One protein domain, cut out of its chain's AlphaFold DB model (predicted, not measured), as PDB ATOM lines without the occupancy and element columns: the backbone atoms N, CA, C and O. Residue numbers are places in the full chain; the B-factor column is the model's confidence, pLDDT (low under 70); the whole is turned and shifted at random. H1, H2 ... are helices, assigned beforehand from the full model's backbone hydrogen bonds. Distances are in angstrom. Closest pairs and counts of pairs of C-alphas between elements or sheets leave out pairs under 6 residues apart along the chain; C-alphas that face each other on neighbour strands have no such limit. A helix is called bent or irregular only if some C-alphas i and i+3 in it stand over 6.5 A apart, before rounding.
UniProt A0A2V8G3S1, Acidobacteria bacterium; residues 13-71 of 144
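Overview. This is residues 13 to 71 of the 144 residues of a protein of Acidobacteria bacterium (UniProt A0A2V8G3S1). Five short helices form an irregular cluster round H4, which lies nearest the middle, with H1 crossing it nearly at a right angle. H2 and H5 lie at opposite ends of the longest axis, H2 touching no other helix, and residues 24 to 33, of which 32 and 33 belong to H2, stick out. The printed part has 59 residues, with H1 to H5 in order along it and no named strand; the class is all helix. It is compact, with a radius of gyration of the C-alphas of 11.8 A, and spans 29 by 25 by 23 A.

Arrangement. Start with H1, residues 13 to 20, which touches the hub H4, residues 54 to 62; their closest C-alphas, Ala 20 and Val 59, are 5.5 A apart. Their lines are about perpendicular, at 87 degrees. Next comes H2, residues 32 to 40, apart from H1 and H4. H3, residues 43 to 46, touches H4 only at the corner, with the closest C-alphas, Leu 45 and Leu 55, 5.6 A apart. H5, residues 66 to 70, only just touches H4, with 3 pairs of C-alphas within 8 A; the closest, Lys 57 and Leu 69, are 6.0 A apart. Every O i to N i+4 pair is within hydrogen-bond range in H1, H2 and H5, and 4 of 5 are in H4; H3 is too short for one.

Along the chain. Find C-alpha 13 at (52.595, 19.202, 125.717); from there H1 runs 10.8 A to C-alpha 20. H2 covers 12.8 A and H3 5.0 A. Find C-alpha 54 at (44.284, 7.181, 127.269), where H4 begins its 14.0 A; it is only just irregular, with C-alphas 59 and 62 6.9 A apart. H5 covers 6.4 A and ends at C-alpha 70, (50.177, -1.823, 126.810).

Size, cuts and confidence. Look at Thr 33 and Gly 67 for the two C-alphas farthest apart, 30.1 A. The printed part has no cut, and its long link is H1 to H2, 11 residues. Residues 13 to 31 are under 70 in pLDDT; the mean of the printed part is 71.5.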
ATOM      1  N   SER A  13      51.628  19.698 124.721       51.38
ATOM      2  CA  SER A  13      52.595  19.202 125.717       51.38
ATOM      3  C   SER A  13      52.463  19.829 127.113       51.38
ATOM      4  O   SER A  13      52.770  19.177 128.107       51.38
ATOM      5  N   ARG A  14      51.969  21.075 127.230       51.72
ATOM      6  CA  ARG A  14      51.915  21.785 128.532       51.72
ATOM      7  C   ARG A  14      50.873  21.203 129.488       51.72
ATOM      8  O   ARG A  14      51.127  21.116 130.681       51.72
ATOM      9  N   TRP A  15      49.730  20.769 128.963       50.16
ATOM     10  CA  TRP A  15      48.634  20.222 129.770       50.16
ATOM     11  C   TRP A  15      48.956  18.837 130.346       50.16
ATOM     12  O   TRP A  15      48.678  18.577 131.510       50.16
ATOM     13  N   ILE A  16      49.593  17.966 129.560       55.84
ATOM     14  CA  ILE A  16      49.969  16.609 129.993       55.84
ATOM     15  C   ILE A  16      51.085  16.676 131.042       55.84
ATOM     16  O   ILE A  16      50.991  16.026 132.079       55.84
ATOM     17  N   SER A  17      52.087  17.534 130.820       52.47
ATOM     18  CA  SER A  17      53.175  17.766 131.778       52.47
ATOM     19  C   SER A  17      52.678  18.382 133.099       52.47
ATOM     20  O   SER A  17      53.168  18.029 134.171       52.47
ATOM     21  N   TRP A  18      51.658  19.248 133.049       56.47
ATOM     22  CA  TRP A  18      51.025  19.818 134.245       56.47
ATOM     23  C   TRP A  18      50.251  18.773 135.068       56.47
ATOM     24  O   TRP A  18      50.350  18.770 136.293       56.47
ATOM     25  N   ILE A  19      49.543  17.840 134.416       60.53
ATOM     26  CA  ILE A  19      48.851  16.723 135.090       60.53
ATOM     27  C   ILE A  19      49.859  15.737 135.697       60.53
ATOM     28  O   ILE A  19      49.678  15.300 136.832       60.53
ATOM     29  N   ALA A  20      50.942  15.427 134.978       56.19
ATOM     30  CA  ALA A  20      51.992  14.516 135.437       56.19
ATOM     31  C   ALA A  20      52.631  14.966 136.759       56.19
ATOM     32  O   ALA A  20      52.829  14.154 137.656       56.19
ATOM     33  N   ARG A  21      52.878  16.274 136.918       54.81
ATOM     34  CA  ARG A  21      53.458  16.841 138.148       54.81
ATOM     35  C   ARG A  21      52.554  16.747 139.379       54.81
ATOM     36  O   ARG A  21      53.059  16.886 140.487       54.81
ATOM     37  N   ARG A  22      51.244  16.546 139.208       54.50
ATOM     38  CA  ARG A  22      50.268  16.474 140.312       54.50
ATOM     39  C   ARG A  22      49.929  15.049 140.750       54.50
ATOM     40  O   ARG A  22      49.324  14.883 141.804       54.50
ATOM     41  N   ILE A  23      50.301  14.031 139.973       57.34
ATOM     42  CA  ILE A  23      50.032  12.627 140.304       57.34
ATOM     43  C   ILE A  23      51.268  12.053 141.005       57.34
ATOM     44  O   ILE A  23      52.132  11.441 140.385       57.34
ATOM     45  N   THR A  24      51.366  12.262 142.316       45.94
ATOM     46  CA  THR A  24      52.308  11.520 143.166       45.94
ATOM     47  C   THR A  24      51.648  10.199 143.555       45.94
ATOM     48  O   THR A  24      50.614  10.201 144.220       45.94
ATOM     49  N   ILE A  25      52.218   9.063 143.139       52.56
ATOM     50  CA  ILE A  25      51.728   7.726 143.510       52.56
ATOM     51  C   ILE A  25      52.158   7.446 144.956       52.56
ATOM     52  O   ILE A  25      53.153   6.792 145.233       52.56
ATOM     53  N   SER A  26      51.402   8.006 145.890       40.34
ATOM     54  CA  SER A  26      51.157   7.404 147.201       40.34
ATOM     55  C   SER A  26      49.697   6.940 147.198       40.34
ATOM     56  O   SER A  26      48.946   7.307 146.295       40.34
ATOM     57  N   THR A  27      49.263   6.137 148.166       45.12
ATOM     58  CA  THR A  27      47.898   5.578 148.365       45.12
ATOM     59  C   THR A  27      46.720   6.579 148.292       45.12
ATOM     60  O   THR A  27      45.557   6.207 148.414       45.12
ATOM     61  N   ARG A  28      47.002   7.848 148.008       46.53
ATOM     62  CA  ARG A  28      46.123   8.994 147.793       46.53
ATOM     63  C   ARG A  28      45.529   9.079 146.374       46.53
ATOM     64  O   ARG A  28      45.352  10.162 145.833       46.53
ATOM     65  N   THR A  29      45.214   7.957 145.723       55.16
ATOM     66  CA  THR A  29      44.427   7.991 144.468       55.16
ATOM     67  C   THR A  29      42.921   8.082 144.718       55.16
ATOM     68  O   THR A  29      42.175   8.414 143.802       55.16
ATOM     69  N   SER A  30      42.486   7.816 145.953       57.31
ATOM     70  CA  SER A  30      41.114   8.022 146.436       57.31
ATOM     71  C   SER A  30      40.934   9.403 147.075       57.31
ATOM     72  O   SER A  30      40.194   9.553 148.039       57.31
ATOM     73  N   ASP A  31      41.652  10.414 146.582       69.25
ATOM     74  CA  ASP A  31      41.439  11.792 147.014       69.25
ATOM     75  C   ASP A  31      40.275  12.392 146.219       69.25
ATOM     76  O   ASP A  31      40.327  12.474 144.988       69.25
ATOM     77  N   HIS A  32      39.215  12.799 146.914       77.69
ATOM     78  CA  HIS A  32      38.047  13.455 146.328       77.69
ATOM     79  C   HIS A  32      38.426  14.633 145.411       77.69
ATOM     80  O   HIS A  32      37.872  14.755 144.321       77.69
ATOM     81  N   THR A  33      39.458  15.410 145.762       76.75
ATOM     82  CA  THR A  33      39.947  16.529 144.940       76.75
ATOM     83  C   THR A  33      40.493  16.064 143.583       76.75
ATOM     84  O   THR A  33      40.313  16.723 142.557       76.75
ATOM     85  N   LEU A  34      41.149  14.898 143.541       75.25
ATOM     86  CA  LEU A  34      41.628  14.305 142.291       75.25
ATOM     87  C   LEU A  34      40.459  13.771 141.455       75.25
ATOM     88  O   LEU A  34      40.488  13.879 140.227       75.25
ATOM     89  N   VAL A  35      39.437  13.212 142.106       78.25
ATOM     90  CA  VAL A  35      38.224  12.709 141.447       78.25
ATOM     91  C   VAL A  35      37.433  13.856 140.817       78.25
ATOM     92  O   VAL A  35      37.076  13.756 139.643       78.25
ATOM     93  N   GLU A  36      37.231  14.960 141.538       82.62
ATOM     94  CA  GLU A  36      36.582  16.178 141.035       82.62
ATOM     95  C   GLU A  36      37.336  16.758 139.839       82.62
ATOM     96  O   GLU A  36      36.750  17.012 138.784       82.62
ATOM     97  N   PHE A  37      38.664  16.872 139.940       81.25
ATOM     98  CA  PHE A  37      39.481  17.289 138.807       81.25
ATOM     99  C   PHE A  37      39.325  16.328 137.620       81.25
ATOM    100  O   PHE A  37      39.086  16.767 136.492       81.25
ATOM    101  N   CYS A  38      39.386  15.015 137.853       80.31
ATOM    102  CA  CYS A  38      39.181  14.019 136.806       80.31
ATOM    103  C   CYS A  38      37.774  14.092 136.199       80.31
ATOM    104  O   CYS A  38      37.619  13.784 135.015       80.31
ATOM    105  N   ALA A  39      36.754  14.515 136.949       81.75
ATOM    106  CA  ALA A  39      35.399  14.709 136.441       81.75
ATOM    107  C   ALA A  39      35.350  15.813 135.371       81.75
ATOM    108  O   ALA A  39      34.721  15.596 134.336       81.75
ATOM    109  N   THR A  40      36.111  16.903 135.535       86.25
ATOM    110  CA  THR A  40      36.182  18.013 134.557       86.25
ATOM    111  C   THR A  40      36.865  17.649 133.229       86.25
ATOM    112  O   THR A  40      36.712  18.353 132.230       86.25
ATOM    113  N   ILE A  41      37.616  16.543 133.177       84.12
ATOM    114  CA  ILE A  41      38.357  16.136 131.975       84.12
ATOM    115  C   ILE A  41      37.381  15.633 130.893       84.12
ATOM    116  O   ILE A  41      36.589  14.722 131.174       84.12
ATOM    117  N   PRO A  42      37.492  16.122 129.638       84.50
ATOM    118  CA  PRO A  42      36.680  15.657 128.518       84.50
ATOM    119  C   PRO A  42      36.711  14.134 128.354       84.50
ATOM    120  O   PRO A  42      37.779  13.512 128.351       84.50
ATOM    121  N   SER A  43      35.543  13.526 128.146       78.19
ATOM    122  CA  SER A  43      35.399  12.070 127.994       78.19
ATOM    123  C   SER A  43      36.252  11.494 126.856       78.19
ATOM    124  O   SER A  43      36.775  10.387 126.980       78.19
ATOM    125  N   SER A  44      36.498  12.282 125.802       78.06
ATOM    126  CA  SER A  44      37.367  11.940 124.664       78.06
ATOM    127  C   SER A  44      38.845  11.731 125.029       78.06
ATOM    128  O   SER A  44      39.588  11.101 124.275       78.06
ATOM    129  N   LEU A  45      39.287  12.238 126.186       77.81
ATOM    130  CA  LEU A  45      40.638  12.029 126.721       77.81
ATOM    131  C   LEU A  45      40.699  10.871 127.730       77.81
ATOM    132  O   LEU A  45      41.773  10.311 127.962       77.81
ATOM    133  N   LYS A  46      39.556  10.467 128.297       74.50
ATOM    134  CA  LYS A  46      39.434   9.291 129.177       74.50
ATOM    135  C   LYS A  46      39.390   7.994 128.363       74.50
ATOM    136  O   LYS A  46      40.057   7.012 128.710       74.50
ATOM    137  N   LEU A  47      38.647   8.023 127.257       74.69
ATOM    138  CA  LEU A  47      38.500   6.939 126.295       74.69
ATOM    139  C   LEU A  47      38.723   7.497 124.889       74.69
ATOM    140  O   LEU A  47      37.966   8.349 124.430       74.69
ATOM    141  N   ARG A  48      39.754   7.005 124.201       76.50
ATOM    142  CA  ARG A  48      40.024   7.385 122.812       76.50
ATOM    143  C   ARG A  48      39.942   6.144 121.935       76.50
ATOM    144  O   ARG A  48      40.842   5.304 121.973       76.50
ATOM    145  N   SER A  49      38.860   6.038 121.160       79.06
ATOM    146  CA  SER A  49      38.521   4.825 120.402       79.06
ATOM    147  C   SER A  49      38.491   3.602 121.343       79.06
ATOM    148  O   SER A  49      37.852   3.654 122.390       79.06
ATOM    149  N   VAL A  50      39.224   2.533 121.038       75.69
ATOM    150  CA  VAL A  50      39.367   1.329 121.880       75.69
ATOM    151  C   VAL A  50      40.342   1.493 123.055       75.69
ATOM    152  O   VAL A  50      40.401   0.639 123.945       75.69
ATOM    153  N   THR A  51      41.099   2.593 123.117       72.31
ATOM    154  CA  THR A  51      42.114   2.794 124.160       72.31
ATOM    155  C   THR A  51      41.497   3.384 125.424       72.31
ATOM    156  O   THR A  51      41.261   4.590 125.538       72.31
ATOM    157  N   LYS A  52      41.280   2.514 126.413       75.38
ATOM    158  CA  LYS A  52      40.906   2.889 127.784       75.38
ATOM    159  C   LYS A  52      42.094   3.535 128.503       75.38
ATOM    160  O   LYS A  52      43.242   3.148 128.274       75.38
ATOM    161  N   LYS A  53      41.812   4.469 129.421       75.81
ATOM    162  CA  LYS A  53      42.821   5.185 130.226       75.81
ATOM    163  C   LYS A  53      43.833   5.960 129.363       75.81
ATOM    164  O   LYS A  53      45.008   6.024 129.707       75.81
ATOM    165  N   TYR A  54      43.390   6.538 128.242       82.31
ATOM    166  CA  TYR A  54      44.284   7.181 127.269       82.31
ATOM    167  C   TYR A  54      45.162   8.271 127.904       82.31
ATOM    168  O   TYR A  54      46.384   8.202 127.794       82.31
ATOM    169  N   LEU A  55      44.560   9.220 128.628       82.19
ATOM    170  CA  LEU A  55      45.301  10.281 129.311       82.19
ATOM    171  C   LEU A  55      46.314   9.737 130.329       82.19
ATOM    172  O   LEU A  55      47.451  10.199 130.359       82.19
ATOM    173  N   LEU A  56      45.935   8.719 131.108       81.06
ATOM    174  CA  LEU A  56      46.834   8.096 132.081       81.06
ATOM    175  C   LEU A  56      48.027   7.429 131.389       81.06
ATOM    176  O   LEU A  56      49.152   7.590 131.842       81.06
ATOM    177  N   LYS A  57      47.807   6.736 130.263       81.12
ATOM    178  CA  LYS A  57      48.893   6.129 129.477       81.12
ATOM    179  C   LYS A  57      49.842   7.168 128.876       81.12
ATOM    180  O   LYS A  57      51.017   6.875 128.718       81.12
ATOM    181  N   GLN A  58      49.345   8.355 128.515       82.50
ATOM    182  CA  GLN A  58      50.192   9.441 128.009       82.50
ATOM    183  C   GLN A  58      51.043  10.060 129.119       82.50
ATOM    184  O   GLN A  58      52.224  10.289 128.908       82.50
ATOM    185  N   VAL A  59      50.458  10.294 130.297       84.38
ATOM    186  CA  VAL A  59      51.175  10.835 131.463       84.38
ATOM    187  C   VAL A  59      52.206   9.841 132.002       84.38
ATOM    188  O   VAL A  59      53.313  10.228 132.353       84.38
ATOM    189  N   ALA A  60      51.856   8.557 132.041       83.06
ATOM    190  CA  ALA A  60      52.723   7.504 132.558       83.06
ATOM    191  C   ALA A  60      53.797   7.046 131.555       83.06
ATOM    192  O   ALA A  60      54.661   6.261 131.929       83.06
ATOM    193  N   ARG A  61      53.766   7.525 130.300       83.31
ATOM    194  CA  ARG A  61      54.708   7.107 129.250       83.31
ATOM    195  C   ARG A  61      56.168   7.339 129.626       83.31
ATOM    196  O   ARG A  61      57.003   6.504 129.310       83.31
ATOM    197  N   ASP A  62      56.428   8.426 130.339       83.00
ATOM    198  CA  ASP A  62      57.776   8.810 130.758       83.00
ATOM    199  C   ASP A  62      58.140   8.248 132.151       83.00
ATOM    200  O   ASP A  62      59.237   8.484 132.643       83.00
ATOM    201  N   LEU A  63      57.218   7.519 132.802       83.06
ATOM    202  CA  LEU A  63      57.371   6.998 134.169       83.06
ATOM    203  C   LEU A  63      57.477   5.468 134.238       83.06
ATOM    204  O   LEU A  63      58.000   4.944 135.218       83.06
ATOM    205  N   VAL A  64      56.956   4.739 133.247       84.19
ATOM    206  CA  VAL A  64      56.939   3.266 133.233       84.19
ATOM    207  C   VAL A  64      57.273   2.696 131.850       84.19
ATOM    208  O   VAL A  64      56.919   3.308 130.842       84.19
ATOM    209  N   PRO A  65      57.895   1.500 131.779       85.19
ATOM    210  CA  PRO A  65      58.223   0.844 130.515       85.19
ATOM    211  C   PRO A  65      56.998   0.608 129.625       85.19
ATOM    212  O   PRO A  65      55.896   0.320 130.104       85.19
ATOM    213  N   GLU A  66      57.205   0.636 128.308       81.88
ATOM    214  CA  GLU A  66      56.130   0.518 127.314       81.88
ATOM    215  C   GLU A  66      55.316  -0.785 127.441       81.88
ATOM    216  O   GLU A  66      54.095  -0.783 127.250       81.88
ATOM    217  N   GLY A  67      55.955  -1.879 127.870       80.94
ATOM    218  CA  GLY A  67      55.283  -3.154 128.139       80.94
ATOM    219  C   GLY A  67      54.184  -3.061 129.209       80.94
ATOM    220  O   GLY A  67      53.137  -3.696 129.078       80.94
ATOM    221  N   VAL A  68      54.358  -2.206 130.225       81.50
ATOM    222  CA  VAL A  68      53.371  -2.004 131.301       81.50
ATOM    223  C   VAL A  68      52.186  -1.170 130.807       81.50
ATOM    224  O   VAL A  68      51.032  -1.447 131.138       81.50
ATOM    225  N   LEU A  69      52.444  -0.168 129.960       81.62
ATOM    226  CA  LEU A  69      51.413   0.715 129.404       81.62
ATOM    227  C   LEU A  69      50.452  -0.020 128.468       81.62
ATOM    228  O   LEU A  69      49.271   0.339 128.373       81.62
ATOM    229  N   ASN A  70      50.949  -1.037 127.768       79.25
ATOM    230  CA  ASN A  70      50.177  -1.823 126.810       79.25
ATOM    231  C   ASN A  70      49.489  -3.040 127.437       79.25
ATOM    232  O   ASN A  70      48.624  -3.640 126.799       79.25
ATOM    233  N   HIS A  71      49.776  -3.341 128.705       79.94
ATOM    234  CA  HIS A  71      49.127  -4.433 129.412       79.94
ATOM    235  C   HIS A  71      47.603  -4.235 129.482       79.94
ATOM    236  O   HIS A  71      47.084  -3.142 129.754       79.94
TER     237      HIS A  71